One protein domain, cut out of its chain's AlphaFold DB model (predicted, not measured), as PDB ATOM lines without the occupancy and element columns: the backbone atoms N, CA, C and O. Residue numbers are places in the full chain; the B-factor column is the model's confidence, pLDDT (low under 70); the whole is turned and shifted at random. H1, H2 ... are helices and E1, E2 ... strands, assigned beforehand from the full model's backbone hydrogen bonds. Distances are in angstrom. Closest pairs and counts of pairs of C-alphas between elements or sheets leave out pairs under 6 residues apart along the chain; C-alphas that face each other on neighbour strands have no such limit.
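AT A GLANCE: This is residues 7 to 118 of the 229 residues of an uncharacterized protein of Kutzneria buriramensis (UniProt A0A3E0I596). A twisted antiparallel sheet, E3 to E6, and a separate hairpin, E1 and E2, are bridged by the longest helix, H3, which begins at the sheet and packs on E1 with its later residues. The short helix H1 packs on E2, and H2 lies near E2 and H3. The printed part has 112 residues, with 57 of them in three named helices and six named strands, which follow along the chain as E1 E2 H1 H2 E3 E4 E5 E6 H3; the larger sheet runs E3 E4 E5 E6, and the class is mixed, helices and strands. It is compact, with a radius of gyration of the C-alphas of 13.2 A and spans of 40 by 30 by 26 A.

IN THESE COORDINATES: The sheet holds E3, residues 58 to 61; E4, 77 to 83, 19.2 A; E5, 86 to 91, 16.2 A; and E6, 101 to 104. H3, residues 105 to 117, 18.1 A long, ends with C-alpha 117 at (172.889, -57.458, 129.505). E1, residues 7 to 12, 16.6 A, begins with C-alpha 7 at (174.349, -46.442, 120.746). E2 is residues 19 to 25, 19.7 A; H1 is 30 to 34 and H2 is 41 to 45.

HOW THE PARTS SIT: E3 to E6 form a meander, each strand the antiparallel neighbour of the one before: N 60 and O 78 are 2.9 A apart, N 81 and O 88 3.0 A, N 87 and O 103 2.9 A. H3 is on this sheet and stands up from it at 70 degrees; the C-alphas of Val 86 and Ser 105 are the closest of E5 and H3, 4.7 A. The closest of E1 and H3 are Leu 8 and Val 115, 6.5 A. In the antiparallel hairpin E1 and E2, N 9 and O 22 are 3.1 A apart. The closest C-alphas of E2 and H1 are Leu 23 and Leu 30, 5.7 A. In H1, H2 and H3 every O i to N i+4 pair is within hydrogen-bond range.

THE WHOLE: The C-alphas of Glu 15 and Gly 84 are farthest apart, 40.7 A. The printed part has no cut; the links H2 to E3 and E3 to E4 are long. No printed residue is under 70 in pLDDT.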
ATOM      1  N   SER A   7     175.453 -45.873 119.980       98.12
ATOM      2  CA  SER A   7     174.349 -46.442 120.746       98.12
ATOM      3  C   SER A   7     173.667 -47.586 119.999       98.12
ATOM      4  O   SER A   7     173.373 -47.502 118.806       98.12
ATOM      5  N   LEU A   8     173.413 -48.672 120.717       97.81
ATOM      6  CA  LEU A   8     172.789 -49.894 120.247       97.81
ATOM      7  C   LEU A   8     171.431 -50.070 120.922       97.81
ATOM      8  O   LEU A   8     171.288 -49.926 122.134       97.81
ATOM      9  N   SER A   9     170.412 -50.434 120.161       96.38
ATOM     10  CA  SER A   9     169.111 -50.779 120.743       96.38
ATOM     11  C   SER A   9     168.530 -51.998 120.063       96.38
ATOM     12  O   SER A   9     168.870 -52.307 118.922       96.38
ATOM     13  N   VAL A  10     167.672 -52.716 120.778       96.06
ATOM     14  CA  VAL A  10     166.950 -53.850 120.220       96.06
ATOM     15  C   VAL A  10     165.529 -53.410 119.918       96.06
ATOM     16  O   VAL A  10     164.834 -52.888 120.787       96.06
ATOM     17  N   ALA A  11     165.098 -53.616 118.678       94.44
ATOM     18  CA  ALA A  11     163.760 -53.262 118.229       94.44
ATOM     19  C   ALA A  11     163.060 -54.467 117.593       94.44
ATOM     20  O   ALA A  11     163.728 -55.307 116.976       94.44
ATOM     21  N   PRO A  12     161.722 -54.558 117.696       90.94
ATOM     22  CA  PRO A  12     160.960 -55.531 116.935       90.94
ATOM     23  C   PRO A  12     161.243 -55.409 115.438       90.94
ATOM     24  O   PRO A  12     161.405 -54.319 114.880       90.94
ATOM     25  N   TRP A  13     161.274 -56.552 114.778       84.56
ATOM     26  CA  TRP A  13     161.287 -56.620 113.336       84.56
ATOM     27  C   TRP A  13     159.906 -56.239 112.788       84.56
ATOM     28  O   TRP A  13     158.908 -56.781 113.265       84.56
ATOM     29  N   PRO A  14     159.805 -55.369 111.766       77.19
ATOM     30  CA  PRO A  14     158.504 -54.944 111.246       77.19
ATOM     31  C   PRO A  14     157.632 -56.094 110.714       77.19
ATOM     32  O   PRO A  14     156.408 -56.017 110.764       77.19
ATOM     33  N   GLU A  15     158.255 -57.162 110.207       75.12
ATOM     34  CA  GLU A  15     157.594 -58.256 109.478       75.12
ATOM     35  C   GLU A  15     157.694 -59.619 110.192       75.12
ATOM     36  O   GLU A  15     157.932 -60.644 109.555       75.12
ATOM     37  N   GLY A  16     157.575 -59.674 111.520       72.56
ATOM     38  CA  GLY A  16     157.601 -60.965 112.214       72.56
ATOM     39  C   GLY A  16     157.787 -60.881 113.726       72.56
ATOM     40  O   GLY A  16     157.859 -59.792 114.285       72.56
ATOM     41  N   PRO A  17     157.891 -62.037 114.404       74.56
ATOM     42  CA  PRO A  17     158.091 -62.111 115.852       74.56
ATOM     43  C   PRO A  17     159.558 -61.896 116.271       74.56
ATOM     44  O   PRO A  17     159.931 -62.224 117.394       74.56
ATOM     45  N   TRP A  18     160.409 -61.426 115.357       80.88
ATOM     46  CA  TRP A  18     161.850 -61.328 115.564       80.88
ATOM     47  C   TRP A  18     162.254 -59.945 116.054       80.88
ATOM     48  O   TRP A  18     161.469 -59.002 116.026       80.88
ATOM     49  N   PHE A  19     163.511 -59.830 116.463       91.06
ATOM     50  CA  PHE A  19     164.122 -58.580 116.880       91.06
ATOM     51  C   PHE A  19     165.396 -58.334 116.080       91.06
ATOM     52  O   PHE A  19     166.039 -59.275 115.607       91.06
ATOM     53  N   GLN A  20     165.757 -57.065 115.956       92.94
ATOM     54  CA  GLN A  20     166.978 -56.613 115.304       92.94
ATOM     55  C   GLN A  20     167.743 -55.648 116.194       92.94
ATOM     56  O   GLN A  20     167.156 -54.895 116.973       92.94
ATOM     57  N   LEU A  21     169.058 -55.663 116.028       95.31
ATOM     58  CA  LEU A  21     169.962 -54.677 116.579       95.31
ATOM     59  C   LEU A  21     169.958 -53.438 115.676       95.31
ATOM     60  O   LEU A  21     170.294 -53.523 114.494       95.31
ATOM     61  N   LEU A  22     169.575 -52.297 116.236       95.94
ATOM     62  CA  LEU A  22     169.698 -50.983 115.617       95.94
ATOM     63  C   LEU A  22     171.012 -50.340 116.046       95.94
ATOM     64  O   LEU A  22     171.408 -50.442 117.210       95.94
ATOM     65  N   LEU A  23     171.656 -49.653 115.106       95.88
ATOM     66  CA  LEU A  23     172.959 -49.032 115.296       95.88
ATOM     67  C   LEU A  23     172.867 -47.530 115.077       95.88
ATOM     68  O   LEU A  23     172.529 -47.088 113.981       95.88
ATOM     69  N   HIS A  24     173.224 -46.766 116.103       97.75
ATOM     70  CA  HIS A  24     173.251 -45.314 116.063       97.75
ATOM     71  C   HIS A  24     174.684 -44.824 116.205       97.75
ATOM     72  O   HIS A  24     175.346 -45.135 117.196       97.75
ATOM     73  N   VAL A  25     175.150 -44.041 115.236       97.19
ATOM     74  CA  VAL A  25     176.433 -43.337 115.333       97.19
ATOM     75  C   VAL A  25     176.174 -41.843 115.294       97.19
ATOM     76  O   VAL A  25     175.620 -41.347 114.313       97.19
ATOM     77  N   ASN A  26     176.577 -41.123 116.345       96.69
ATOM     78  CA  ASN A  26     176.256 -39.700 116.522       96.69
ATOM     79  C   ASN A  26     174.757 -39.416 116.312       96.69
ATOM     80  O   ASN A  26     174.387 -38.550 115.520       96.69
ATOM     81  N   ASP A  27     173.912 -40.217 116.963       95.44
ATOM     82  CA  ASP A  27     172.444 -40.162 116.889       95.44
ATOM     83  C   ASP A  27     171.830 -40.470 115.508       95.44
ATOM     84  O   ASP A  27     170.614 -40.372 115.330       95.44
ATOM     85  N   VAL A  28     172.630 -40.895 114.523       96.19
ATOM     86  CA  VAL A  28     172.135 -41.342 113.214       96.19
ATOM     87  C   VAL A  28     171.882 -42.844 113.238       96.19
ATOM     88  O   VAL A  28     172.835 -43.616 113.321       96.19
ATOM     89  N   ASP A  29     170.617 -43.255 113.102       95.69
ATOM     90  CA  ASP A  29     170.237 -44.653 112.856       95.69
ATOM     91  C   ASP A  29     170.754 -45.105 111.481       95.69
ATOM     92  O   ASP A  29     170.207 -44.753 110.429       95.69
ATOM     93  N   LEU A  30     171.830 -45.891 111.494       94.62
ATOM     94  CA  LEU A  30     172.487 -46.384 110.289       94.62
ATOM     95  C   LEU A  30     171.647 -47.432 109.556       94.62
ATOM     96  O   LEU A  30     171.705 -47.501 108.327       94.62
ATOM     97  N   ILE A  31     170.852 -48.222 110.282       93.06
ATOM     98  CA  ILE A  31     170.002 -49.263 109.694       93.06
ATOM     99  C   ILE A  31     168.887 -48.604 108.881       93.06
ATOM    100  O   ILE A  31     168.700 -48.924 107.701       93.06
ATOM    101  N   ALA A  32     168.204 -47.622 109.475       92.38
ATOM    102  CA  ALA A  32     167.162 -46.863 108.792       92.38
ATOM    103  C   ALA A  32     167.722 -46.018 107.636       92.38
ATOM    104  O   ALA A  32     167.151 -46.024 106.541       92.38
ATOM    105  N   ALA A  33     168.849 -45.324 107.841       92.44
ATOM    106  CA  ALA A  33     169.446 -44.454 106.824       92.44
ATOM    107  C   ALA A  33     169.872 -45.228 105.566       92.44
ATOM    108  O   ALA A  33     169.594 -44.788 104.446       92.44
ATOM    109  N   ALA A  34     170.485 -46.402 105.737       89.75
ATOM    110  CA  ALA A  34     170.902 -47.256 104.627       89.75
ATOM    111  C   ALA A  34     169.771 -48.132 104.061       89.75
ATOM    112  O   ALA A  34     169.972 -48.802 103.048       89.75
ATOM    113  N   LYS A  35     168.577 -48.120 104.674       90.00
ATOM    114  CA  LYS A  35     167.435 -48.982 104.308       90.00
ATOM    115  C   LYS A  35     167.816 -50.463 104.283       90.00
ATOM    116  O   LYS A  35     167.368 -51.215 103.417       90.00
ATOM    117  N   VAL A  36     168.661 -50.858 105.226       89.94
ATOM    118  CA  VAL A  36     169.067 -52.247 105.440       89.94
ATOM    119  C   VAL A  36     168.293 -52.824 106.617       89.94
ATOM    120  O   VAL A  36     167.459 -52.163 107.235       89.94
ATOM    121  N   ARG A  37     168.547 -54.091 106.908       90.31
ATOM    122  CA  ARG A  37     167.964 -54.794 108.043       90.31
ATOM    123  C   ARG A  37     169.020 -54.976 109.132       90.31
ATOM    124  O   ARG A  37     170.153 -55.311 108.808       90.31
ATOM    125  N   GLY A  38     168.682 -54.781 110.402       92.50
ATOM    126  CA  GLY A  38     169.629 -55.023 111.495       92.50
ATOM    127  C   GLY A  38     169.927 -56.515 111.695       92.50
ATOM    128  O   GLY A  38     169.130 -57.379 111.320       92.50
ATOM    129  N   MET A  39     171.076 -56.830 112.294       92.44
ATOM    130  CA  MET A  39     171.419 -58.205 112.689       92.44
ATOM    131  C   MET A  39     170.525 -58.692 113.834       92.44
ATOM    132  O   MET A  39     170.035 -57.881 114.620       92.44
ATOM    133  N   LYS A  40     170.328 -60.011 113.986       89.56
ATOM    134  CA  LYS A  40     169.604 -60.517 115.161       89.56
ATOM    135  C   LYS A  40     170.498 -60.355 116.400       89.56
ATOM    136  O   LYS A  40     171.671 -60.726 116.328       89.56
ATOM    137  N   PRO A  41     169.979 -59.884 117.550       92.31
ATOM    138  CA  PRO A  41     170.812 -59.635 118.727       92.31
ATOM    139  C   PRO A  41     171.613 -60.864 119.182       92.31
ATOM    140  O   PRO A  41     172.810 -60.766 119.430       92.31
ATOM    141  N   HIS A  42     170.991 -62.046 119.215       89.12
ATOM    142  CA  HIS A  42     171.659 -63.278 119.652       89.12
ATOM    143  C   HIS A  42     172.776 -63.758 118.721       89.12
ATOM    144  O   HIS A  42     173.635 -64.498 119.178       89.12
ATOM    145  N   GLU A  43     172.792 -63.368 117.448       86.88
ATOM    146  CA  GLU A  43     173.885 -63.727 116.528       86.88
ATOM    147  C   GLU A  43     175.101 -62.809 116.702       86.88
ATOM    148  O   GLU A  43     176.224 -63.200 116.396       86.88
ATOM    149  N   MET A  44     174.881 -61.590 117.203       91.25
ATOM    150  CA  MET A  44     175.940 -60.608 117.444       91.25
ATOM    151  C   MET A  44     176.520 -60.704 118.851       91.25
ATOM    152  O   MET A  44     177.703 -60.442 119.048       91.25
ATOM    153  N   LEU A  45     175.683 -61.040 119.832       92.69
ATOM    154  CA  LEU A  45     176.025 -60.933 121.247       92.69
ATOM    155  C   LEU A  45     176.348 -62.288 121.889       92.69
ATOM    156  O   LEU A  45     176.935 -62.297 122.968       92.69
ATOM    157  N   LEU A  46     175.975 -63.417 121.265       89.62
ATOM    158  CA  LEU A  46     176.054 -64.748 121.875       89.62
ATOM    159  C   LEU A  46     176.584 -65.841 120.926       89.62
ATOM    160  O   LEU A  46     176.343 -65.793 119.721       89.62
ATOM    161  N   PRO A  47     177.207 -66.902 121.478       84.94
ATOM    162  CA  PRO A  47     177.713 -66.993 122.857       84.94
ATOM    163  C   PRO A  47     178.960 -66.116 123.065       84.94
ATOM    164  O   PRO A  47     179.291 -65.763 124.192       84.94
ATOM    165  N   VAL A  48     179.609 -65.734 121.965       88.94
ATOM    166  CA  VAL A  48     180.716 -64.782 121.911       88.94
ATOM    167  C   VAL A  48     180.181 -63.456 121.392       88.94
ATOM    168  O   VAL A  48     179.504 -63.410 120.364       88.94
ATOM    169  N   ASN A  49     180.504 -62.367 122.086       93.81
ATOM    170  CA  ASN A  49     180.124 -61.036 121.646       93.81
ATOM    171  C   ASN A  49     181.027 -60.589 120.489       93.81
ATOM    172  O   ASN A  49     182.168 -60.179 120.697       93.81
ATOM    173  N   ARG A  50     180.499 -60.655 119.265       94.81
ATOM    174  CA  ARG A  50     181.213 -60.310 118.030       94.81
ATOM    175  C   ARG A  50     181.570 -58.817 117.962       94.81
ATOM    176  O   ARG A  50     182.508 -58.443 117.264       94.81
ATOM    177  N   LEU A  51     180.870 -57.964 118.714       97.44
ATOM    178  CA  LEU A  51     181.146 -56.527 118.794       97.44
ATOM    179  C   LEU A  51     182.241 -56.176 119.808       97.44
ATOM    180  O   LEU A  51     182.681 -55.027 119.834       97.44
ATOM    181  N   ALA A  52     182.699 -57.115 120.639       97.50
ATOM    182  CA  ALA A  52     183.767 -56.848 121.598       97.50
ATOM    183  C   ALA A  52     185.064 -56.465 120.866       97.50
ATOM    184  O   ALA A  52     185.569 -57.222 120.041       97.50
ATOM    185  N   ALA A  53     185.608 -55.281 121.157       97.69
ATOM    186  CA  ALA A  53     186.779 -54.764 120.459       97.69
ATOM    187  C   ALA A  53     188.085 -55.291 121.068       97.69
ATOM    188  O   ALA A  53     188.360 -55.060 122.252       97.69
ATOM    189  N   THR A  54     188.922 -55.918 120.238       97.50
ATOM    190  CA  THR A  54     190.255 -56.413 120.618       97.50
ATOM    191  C   THR A  54     191.360 -55.700 119.824       97.50
ATOM    192  O   THR A  54     191.056 -55.055 118.817       97.50
ATOM    193  N   PRO A  55     192.636 -55.770 120.258       97.62
ATOM    194  CA  PRO A  55     193.752 -55.231 119.477       97.62
ATOM    195  C   PRO A  55     193.970 -55.940 118.135       97.62
ATOM    196  O   PRO A  55     194.538 -55.347 117.222       97.62
ATOM    197  N   GLU A  56     193.548 -57.201 118.011       97.69
ATOM    198  CA  GLU A  56     193.580 -57.928 116.745       97.69
ATOM    199  C   GLU A  56     192.350 -57.535 115.907       97.69
ATOM    200  O   GLU A  56     191.222 -57.703 116.379       97.69
ATOM    201  N   PRO A  57     192.530 -56.992 114.687       97.38
ATOM    202  CA  PRO A  57     191.409 -56.631 113.831       97.38
ATOM    203  C   PRO A  57     190.558 -57.845 113.463       97.38
ATOM    204  O   PRO A  57     191.068 -58.823 112.914       97.38
ATOM    205  N   HIS A  58     189.249 -57.749 113.666       95.69
ATOM    206  CA  HIS A  58     188.300 -58.776 113.240       95.69
ATOM    207  C   HIS A  58     187.114 -58.152 112.509       95.69
ATOM    208  O   HIS A  58     186.734 -57.013 112.768       95.69
ATOM    209  N   THR A  59     186.547 -58.887 111.553       94.19
ATOM    210  CA  THR A  59     185.464 -58.395 110.690       94.19
ATOM    211  C   THR A  59     184.142 -59.047 111.062       94.19
ATOM    212  O   THR A  59     184.097 -60.251 111.313       94.19
ATOM    213  N   VAL A  60     183.072 -58.251 111.098       92.75
ATOM    214  CA  VAL A  60     181.719 -58.702 111.439       92.75
ATOM    215  C   VAL A  60     180.685 -58.144 110.466       92.75
ATOM    216  O   VAL A  60     180.762 -56.982 110.063       92.75
ATOM    217  N   HIS A  61     179.683 -58.959 110.135       92.06
ATOM    218  CA  HIS A  61     178.476 -58.505 109.443       92.06
ATOM    219  C   HIS A  61     177.634 -57.668 110.406       92.06
ATOM    220  O   HIS A  61     177.285 -58.137 111.490       92.06
ATOM    221  N   ILE A  62     177.307 -56.434 110.028       92.38
ATOM    222  CA  ILE A  62     176.572 -55.502 110.898       92.38
ATOM    223  C   ILE A  62     175.130 -55.260 110.439       92.38
ATOM    224  O   ILE A  62     174.320 -54.713 111.189       92.38
ATOM    225  N   ALA A  63     174.795 -55.689 109.222       91.44
ATOM    226  CA  ALA A  63     173.450 -55.617 108.676       91.44
ATOM    227  C   ALA A  63     173.159 -56.793 107.738       91.44
ATOM    228  O   ALA A  63     174.054 -57.466 107.231       91.44
ATOM    229  N   ARG A  64     171.869 -57.002 107.495       89.19
ATOM    230  CA  ARG A  64     171.290 -58.014 106.617       89.19
ATOM    231  C   ARG A  64     170.739 -57.372 105.353       89.19
ATOM    232  O   ARG A  64     170.276 -56.225 105.358       89.19
ATOM    233  N   CYS A  65     170.712 -58.155 104.283       85.25
ATOM    234  CA  CYS A  65     170.126 -57.756 103.015       85.25
ATOM    235  C   CYS A  65     168.650 -57.375 103.180       85.25
ATOM    236  O   CYS A  65     167.875 -58.179 103.706       85.25
ATOM    237  N   PRO A  66     168.215 -56.202 102.684       82.94
ATOM    238  CA  PRO A  66     166.827 -55.767 102.806       82.94
ATOM    239  C   PRO A  66     165.839 -56.671 102.062       82.94
ATOM    240  O   PRO A  66     164.692 -56.783 102.482       82.94
ATOM    241  N   ALA A  67     166.266 -57.332 100.981       81.06
ATOM    242  CA  ALA A  67     165.392 -58.159 100.152       81.06
ATOM    243  C   ALA A  67     165.200 -59.576 100.717       81.06
ATOM    244  O   ALA A  67     164.067 -60.021 100.882       81.06
ATOM    245  N   CYS A  68     166.289 -60.286 101.029       80.25
ATOM    246  CA  CYS A  68     166.217 -61.680 101.486       80.25
ATOM    247  C   CYS A  68     166.374 -61.844 103.004       80.25
ATOM    248  O   CYS A  68     166.023 -62.889 103.540       80.25
ATOM    249  N   GLY A  69     166.868 -60.828 103.718       77.44
ATOM    250  CA  GLY A  69     167.166 -60.920 105.149       77.44
ATOM    251  C   GLY A  69     168.427 -61.718 105.480       77.44
ATOM    252  O   GLY A  69     168.733 -61.860 106.660       77.44
ATOM    253  N   ASP A  70     169.159 -62.216 104.486       76.56
ATOM    254  CA  ASP A  70     170.429 -62.917 104.675       76.56
ATOM    255  C   ASP A  70     171.563 -61.929 104.999       76.56
ATOM    256  O   ASP A  70     171.605 -60.830 104.436       76.56
ATOM    257  N   ALA A  71     172.456 -62.301 105.917       76.19
ATOM    258  CA  ALA A  71     173.631 -61.506 106.265       76.19
ATOM    259  C   ALA A  71     174.664 -61.514 105.124       76.19
ATOM    260  O   ALA A  71     175.220 -60.466 104.799       76.19
ATOM    261  N   ASP A  72     174.804 -62.642 104.425       76.94
ATOM    262  CA  ASP A  72     175.867 -62.849 103.430       76.94
ATOM    263  C   ASP A  72     175.526 -62.260 102.052       76.94
ATOM    264  O   ASP A  72     176.343 -62.236 101.137       76.94
ATOM    265  N   CYS A  73     174.296 -61.770 101.863       78.62
ATOM    266  CA  CYS A  73     173.848 -61.265 100.566       78.62
ATOM    267  C   CYS A  73     174.284 -59.813 100.292       78.62
ATOM    268  O   CYS A  73     174.336 -59.407  99.129       78.62
ATOM    269  N   CYS A  74     174.550 -59.005 101.327       70.88
ATOM    270  CA  CYS A  74     174.812 -57.570 101.162       70.88
ATOM    271  C   CYS A  74     176.186 -57.091 101.641       70.88
ATOM    272  O   CYS A  74     176.413 -55.886 101.568       70.88
ATOM    273  N   ASP A  75     177.093 -57.974 102.079       77.56
ATOM    274  CA  ASP A  75     178.478 -57.642 102.473       77.56
ATOM    275  C   ASP A  75     178.595 -56.354 103.324       77.56
ATOM    276  O   ASP A  75     179.451 -55.493 103.085       77.56
ATOM    277  N   THR A  76     177.675 -56.134 104.269       87.31
ATOM    278  CA  THR A  76     177.675 -54.922 105.106       87.31
ATOM    279  C   THR A  76     178.588 -55.135 106.311       87.31
ATOM    280  O   THR A  76     178.137 -55.312 107.446       87.31
ATOM    281  N   ASP A  77     179.885 -55.149 106.024       91.00
ATOM    282  CA  ASP A  77     180.917 -55.610 106.947       91.00
ATOM    283  C   ASP A  77     181.678 -54.445 107.565       91.00
ATOM    284  O   ASP A  77     182.047 -53.474 106.888       91.00
ATOM    285  N   VAL A  78     181.986 -54.591 108.850       94.38
ATOM    286  CA  VAL A  78     182.856 -53.673 109.578       94.38
ATOM    287  C   VAL A  78     184.010 -54.434 110.213       94.38
ATOM    288  O   VAL A  78     183.818 -55.463 110.861       94.38
ATOM    289  N   THR A  79     185.221 -53.928 110.021       96.62
ATOM    290  CA  THR A  79     186.400 -54.359 110.766       96.62
ATOM    291  C   THR A  79     186.492 -53.537 112.043       96.62
ATOM    292  O   THR A  79     186.544 -52.307 111.995       96.62
ATOM    293  N   ILE A  80     186.496 -54.220 113.184       97.75
ATOM    294  CA  ILE A  80     186.589 -53.628 114.516       97.75
ATOM    295  C   ILE A  80     188.029 -53.782 114.997       97.75
ATOM    296  O   ILE A  80     188.629 -54.848 114.870       97.75
ATOM    297  N   THR A  81     188.620 -52.717 115.532       98.38
ATOM    298  CA  THR A  81     189.978 -52.764 116.095       98.38
ATOM    299  C   THR A  81     190.087 -51.825 117.282       98.38
ATOM    300  O   THR A  81     189.666 -50.672 117.206       98.38
ATOM    301  N   ARG A  82     190.674 -52.298 118.380       98.38
ATOM    302  CA  ARG A  82     191.059 -51.456 119.515       98.38
ATOM    303  C   ARG A  82     192.486 -50.951 119.323       98.38
ATOM    304  O   ARG A  82     193.419 -51.745 119.259       98.38
ATOM    305  N   ASP A  83     192.646 -49.634 119.318       97.81
ATOM    306  CA  ASP A  83     193.934 -48.947 119.373       97.81
ATOM    307  C   ASP A  83     194.008 -48.125 120.669       97.81
ATOM    308  O   ASP A  83     193.503 -47.004 120.764       97.81
ATOM    309  N   GLY A  84     194.564 -48.739 121.718       97.00
ATOM    310  CA  GLY A  84     194.628 -48.155 123.058       97.00
ATOM    311  C   GLY A  84     193.246 -47.784 123.604       97.00
ATOM    312  O   GLY A  84     192.396 -48.651 123.826       97.00
ATOM    313  N   ASP A  85     193.029 -46.485 123.807       97.69
ATOM    314  CA  ASP A  85     191.793 -45.923 124.362       97.69
ATOM    315  C   ASP A  85     190.735 -45.591 123.295       97.69
ATOM    316  O   ASP A  85     189.739 -44.926 123.584       97.69
ATOM    317  N   VAL A  86     190.934 -46.044 122.055       98.38
ATOM    318  CA  VAL A  86     190.015 -45.804 120.939       98.38
ATOM    319  C   VAL A  86     189.641 -47.120 120.265       98.38
ATOM    320  O   VAL A  86     190.480 -47.987 120.034       98.38
ATOM    321  N   VAL A  87     188.363 -47.274 119.929       98.62
ATOM    322  CA  VAL A  87     187.868 -48.367 119.084       98.62
ATOM    323  C   VAL A  87     187.536 -47.811 117.710       98.62
ATOM    324  O   VAL A  87     186.785 -46.844 117.588       98.62
ATOM    325  N   HIS A  88     188.084 -48.427 116.671       98.00
ATOM    326  CA  HIS A  88     187.863 -48.068 115.280       98.00
ATOM    327  C   HIS A  88     186.945 -49.068 114.600       98.00
ATOM    328  O   HIS A  88     187.089 -50.278 114.775       98.00
ATOM    329  N   TRP A  89     186.029 -48.534 113.801       97.25
ATOM    330  CA  TRP A  89     185.200 -49.286 112.870       97.25
ATOM    331  C   TRP A  89     185.543 -48.844 111.450       97.25
ATOM    332  O   TRP A  89     185.329 -47.687 111.063       97.25
ATOM    333  N   ASP A  90     186.090 -49.781 110.686       95.12
ATOM    334  CA  ASP A  90     186.472 -49.623 109.291       95.12
ATOM    335  C   ASP A  90     185.505 -50.387 108.390       95.12
ATOM    336  O   ASP A  90     185.416 -51.611 108.431       95.12
ATOM    337  N   TRP A  91     184.770 -49.662 107.552       91.25
ATOM    338  CA  TRP A  91     183.800 -50.258 106.635       91.25
ATOM    339  C   TRP A  91     184.508 -50.884 105.434       91.25
ATOM    340  O   TRP A  91     185.188 -50.179 104.677       91.25
ATOM    341  N   ALA A  92     184.322 -52.187 105.231       77.06
ATOM    342  CA  ALA A  92     184.978 -52.912 104.147       77.06
ATOM    343  C   ALA A  92     184.211 -52.767 102.820       77.06
ATOM    344  O   ALA A  92     184.695 -52.146 101.868       77.06
ATOM    345  N   ARG A  93     182.995 -53.321 102.770       73.06
ATOM    346  CA  ARG A  93     182.058 -53.313 101.631       73.06
ATOM    347  C   ARG A  93     180.749 -52.622 102.044       73.06
ATOM    348  O   ARG A  93     180.703 -52.083 103.144       73.06
ATOM    349  N   ALA A  94     179.776 -52.526 101.125       80.31
ATOM    350  CA  ALA A  94     178.437 -51.921 101.292       80.31
ATOM    351  C   ALA A  94     178.321 -50.953 102.485       80.31
ATOM    352  O   ALA A  94     177.662 -51.228 103.484       80.31
ATOM    353  N   LYS A  95     179.062 -49.843 102.410       84.31
ATOM    354  CA  LYS A  95     179.378 -49.038 103.589       84.31
ATOM    355  C   LYS A  95     178.131 -48.333 104.107       84.31
ATOM    356  O   LYS A  95     177.449 -47.655 103.343       84.31
ATOM    357  N   LEU A  96     177.893 -48.421 105.415       86.81
ATOM    358  CA  LEU A  96     176.851 -47.624 106.069       86.81
ATOM    359  C   LEU A  96     177.278 -46.160 106.249       86.81
ATOM    360  O   LEU A  96     176.430 -45.281 106.381       86.81
ATOM    361  N   MET A  97     178.589 -45.891 106.232       88.25
ATOM    362  CA  MET A  97     179.161 -44.544 106.253       88.25
ATOM    363  C   MET A  97     180.419 -44.462 105.379       88.25
ATOM    364  O   MET A  97     181.250 -45.367 105.369       88.25
ATOM    365  N   ASP A  98     180.627 -43.322 104.716       88.75
ATOM    366  CA  ASP A  98     181.787 -43.085 103.836       88.75
ATOM    367  C   ASP A  98     183.092 -42.742 104.581       88.75
ATOM    368  O   ASP A  98     184.072 -42.291 103.985       88.75
ATOM    369  N   ARG A  99     183.133 -42.956 105.899       92.00
ATOM    370  CA  ARG A  99     184.309 -42.705 106.737       92.00
ATOM    371  C   ARG A  99     184.444 -43.743 107.840       92.00
ATOM    372  O   ARG A  99     183.443 -44.258 108.329       92.00
ATOM    373  N   ARG A 100     185.678 -43.952 108.300       94.50
ATOM    374  CA  ARG A 100     185.946 -44.599 109.590       94.50
ATOM    375  C   ARG A 100     185.224 -43.838 110.704       94.50
ATOM    376  O   ARG A 100     185.192 -42.600 110.699       94.50
ATOM    377  N   VAL A 101     184.692 -44.583 111.664       96.38
ATOM    378  CA  VAL A 101     184.175 -44.038 112.925       96.38
ATOM    379  C   VAL A 101     185.059 -44.508 114.076       96.38
ATOM    380  O   VAL A 101     185.700 -45.558 113.986       96.38
ATOM    381  N   SER A 102     185.221 -43.664 115.091       98.12
ATOM    382  CA  SER A 102     186.169 -43.896 116.189       98.12
ATOM    383  C   SER A 102     185.549 -43.520 117.521       98.12
ATOM    384  O   SER A 102     185.190 -42.365 117.709       98.12
ATOM    385  N   PHE A 103     185.474 -44.464 118.447       98.44
ATOM    386  CA  PHE A 103     184.783 -44.308 119.726       98.44
ATOM    387  C   PHE A 103     185.784 -44.296 120.883       98.44
ATOM    388  O   PHE A 103     186.784 -45.017 120.801       98.44
ATOM    389  N   PRO A 104     185.538 -43.553 121.978       98.44
ATOM    390  CA  PRO A 104     186.258 -43.777 123.229       98.44
ATOM    391  C   PRO A 104     186.045 -45.230 123.677       98.44
ATOM    392  O   PRO A 104     184.907 -45.699 123.730       98.44
ATOM    393  N   SER A 105     187.118 -45.957 123.986       98.31
ATOM    394  CA  SER A 105     187.035 -47.398 124.261       98.31
ATOM    395  C   SER A 105     186.172 -47.718 125.482       98.31
ATOM    396  O   SER A 105     185.397 -48.667 125.444       98.31
ATOM    397  N   ALA A 106     186.241 -46.889 126.527       98.38
ATOM    398  CA  ALA A 106     185.434 -47.050 127.734       98.38
ATOM    399  C   ALA A 106     183.926 -46.916 127.455       98.38
ATOM    400  O   ALA A 106     183.142 -47.727 127.945       98.38
ATOM    401  N   ASP A 107     183.529 -45.933 126.643       98.56
ATOM    402  CA  ASP A 107     182.123 -45.707 126.285       98.56
ATOM    403  C   ASP A 107     181.611 -46.818 125.364       98.56
ATOM    404  O   ASP A 107     180.501 -47.321 125.539       98.56
ATOM    405  N   TYR A 108     182.452 -47.247 124.417       98.62
ATOM    406  CA  TYR A 108     182.172 -48.385 123.552       98.62
ATOM    407  C   TYR A 108     181.930 -49.658 124.373       98.62
ATOM    408  O   TYR A 108     180.888 -50.293 124.239       98.62
ATOM    409  N   ASP A 109     182.857 -50.007 125.268       98.50
ATOM    410  CA  ASP A 109     182.765 -51.216 126.092       98.50
ATOM    411  C   ASP A 109     181.548 -51.186 127.021       98.50
ATOM    412  O   ASP A 109     180.864 -52.200 127.176       98.50
ATOM    413  N   ALA A 110     181.245 -50.020 127.600       98.56
ATOM    414  CA  ALA A 110     180.053 -49.831 128.417       98.56
ATOM    415  C   ALA A 110     178.770 -50.064 127.609       98.56
ATOM    416  O   ALA A 110     177.863 -50.744 128.093       98.56
ATOM    417  N   GLU A 111     178.699 -49.559 126.377       98.62
ATOM    418  CA  GLU A 111     177.526 -49.739 125.521       98.62
ATOM    419  C   GLU A 111     177.361 -51.190 125.055       98.62
ATOM    420  O   GLU A 111     176.256 -51.740 125.109       98.62
ATOM    421  N   ILE A 112     178.462 -51.846 124.668       98.12
ATOM    422  CA  ILE A 112     178.455 -53.267 124.302       98.12
ATOM    423  C   ILE A 112     178.022 -54.135 125.494       98.12
ATOM    424  O   ILE A 112     177.206 -55.045 125.328       98.12
ATOM    425  N   ALA A 113     178.515 -53.848 126.703       97.44
ATOM    426  CA  ALA A 113     178.106 -54.560 127.912       97.44
ATOM    427  C   ALA A 113     176.631 -54.306 128.258       97.44
ATOM    428  O   ALA A 113     175.913 -55.241 128.616       97.44
ATOM    429  N   ARG A 114     176.158 -53.061 128.113       97.81
ATOM    430  CA  ARG A 114     174.765 -52.686 128.383       97.81
ATOM    431  C   ARG A 114     173.801 -53.435 127.470       97.81
ATOM    432  O   ARG A 114     172.845 -54.020 127.970       97.81
ATOM    433  N   VAL A 115     174.043 -53.436 126.157       96.94
ATOM    434  CA  VAL A 115     173.146 -54.124 125.212       96.94
ATOM    435  C   VAL A 115     173.208 -55.644 125.370       96.94
ATOM    436  O   VAL A 115     172.192 -56.310 125.212       96.94
ATOM    437  N   ALA A 116     174.367 -56.202 125.739       94.62
ATOM    438  CA  ALA A 116     174.508 -57.634 126.010       94.62
ATOM    439  C   ALA A 116     173.767 -58.084 127.281       94.62
ATOM    440  O   ALA A 116     173.347 -59.237 127.366       94.62
ATOM    441  N   ALA A 117     173.609 -57.191 128.262       94.62
ATOM    442  CA  ALA A 117     172.889 -57.458 129.505       94.62
ATOM    443  C   ALA A 117     171.374 -57.191 129.414       94.62
ATOM    444  O   ALA A 117     170.637 -57.599 130.311       94.62
ATOM    445  N   ASP A 118     170.906 -56.505 128.370       95.12
ATOM    446  CA  ASP A 118     169.486 -56.222 128.169       95.12
ATOM    447  C   ASP A 118     168.774 -57.435 127.559       95.12
ATOM    448  O   ASP A 118     168.882 -57.706 126.363       95.12
TER     449      ASP A 118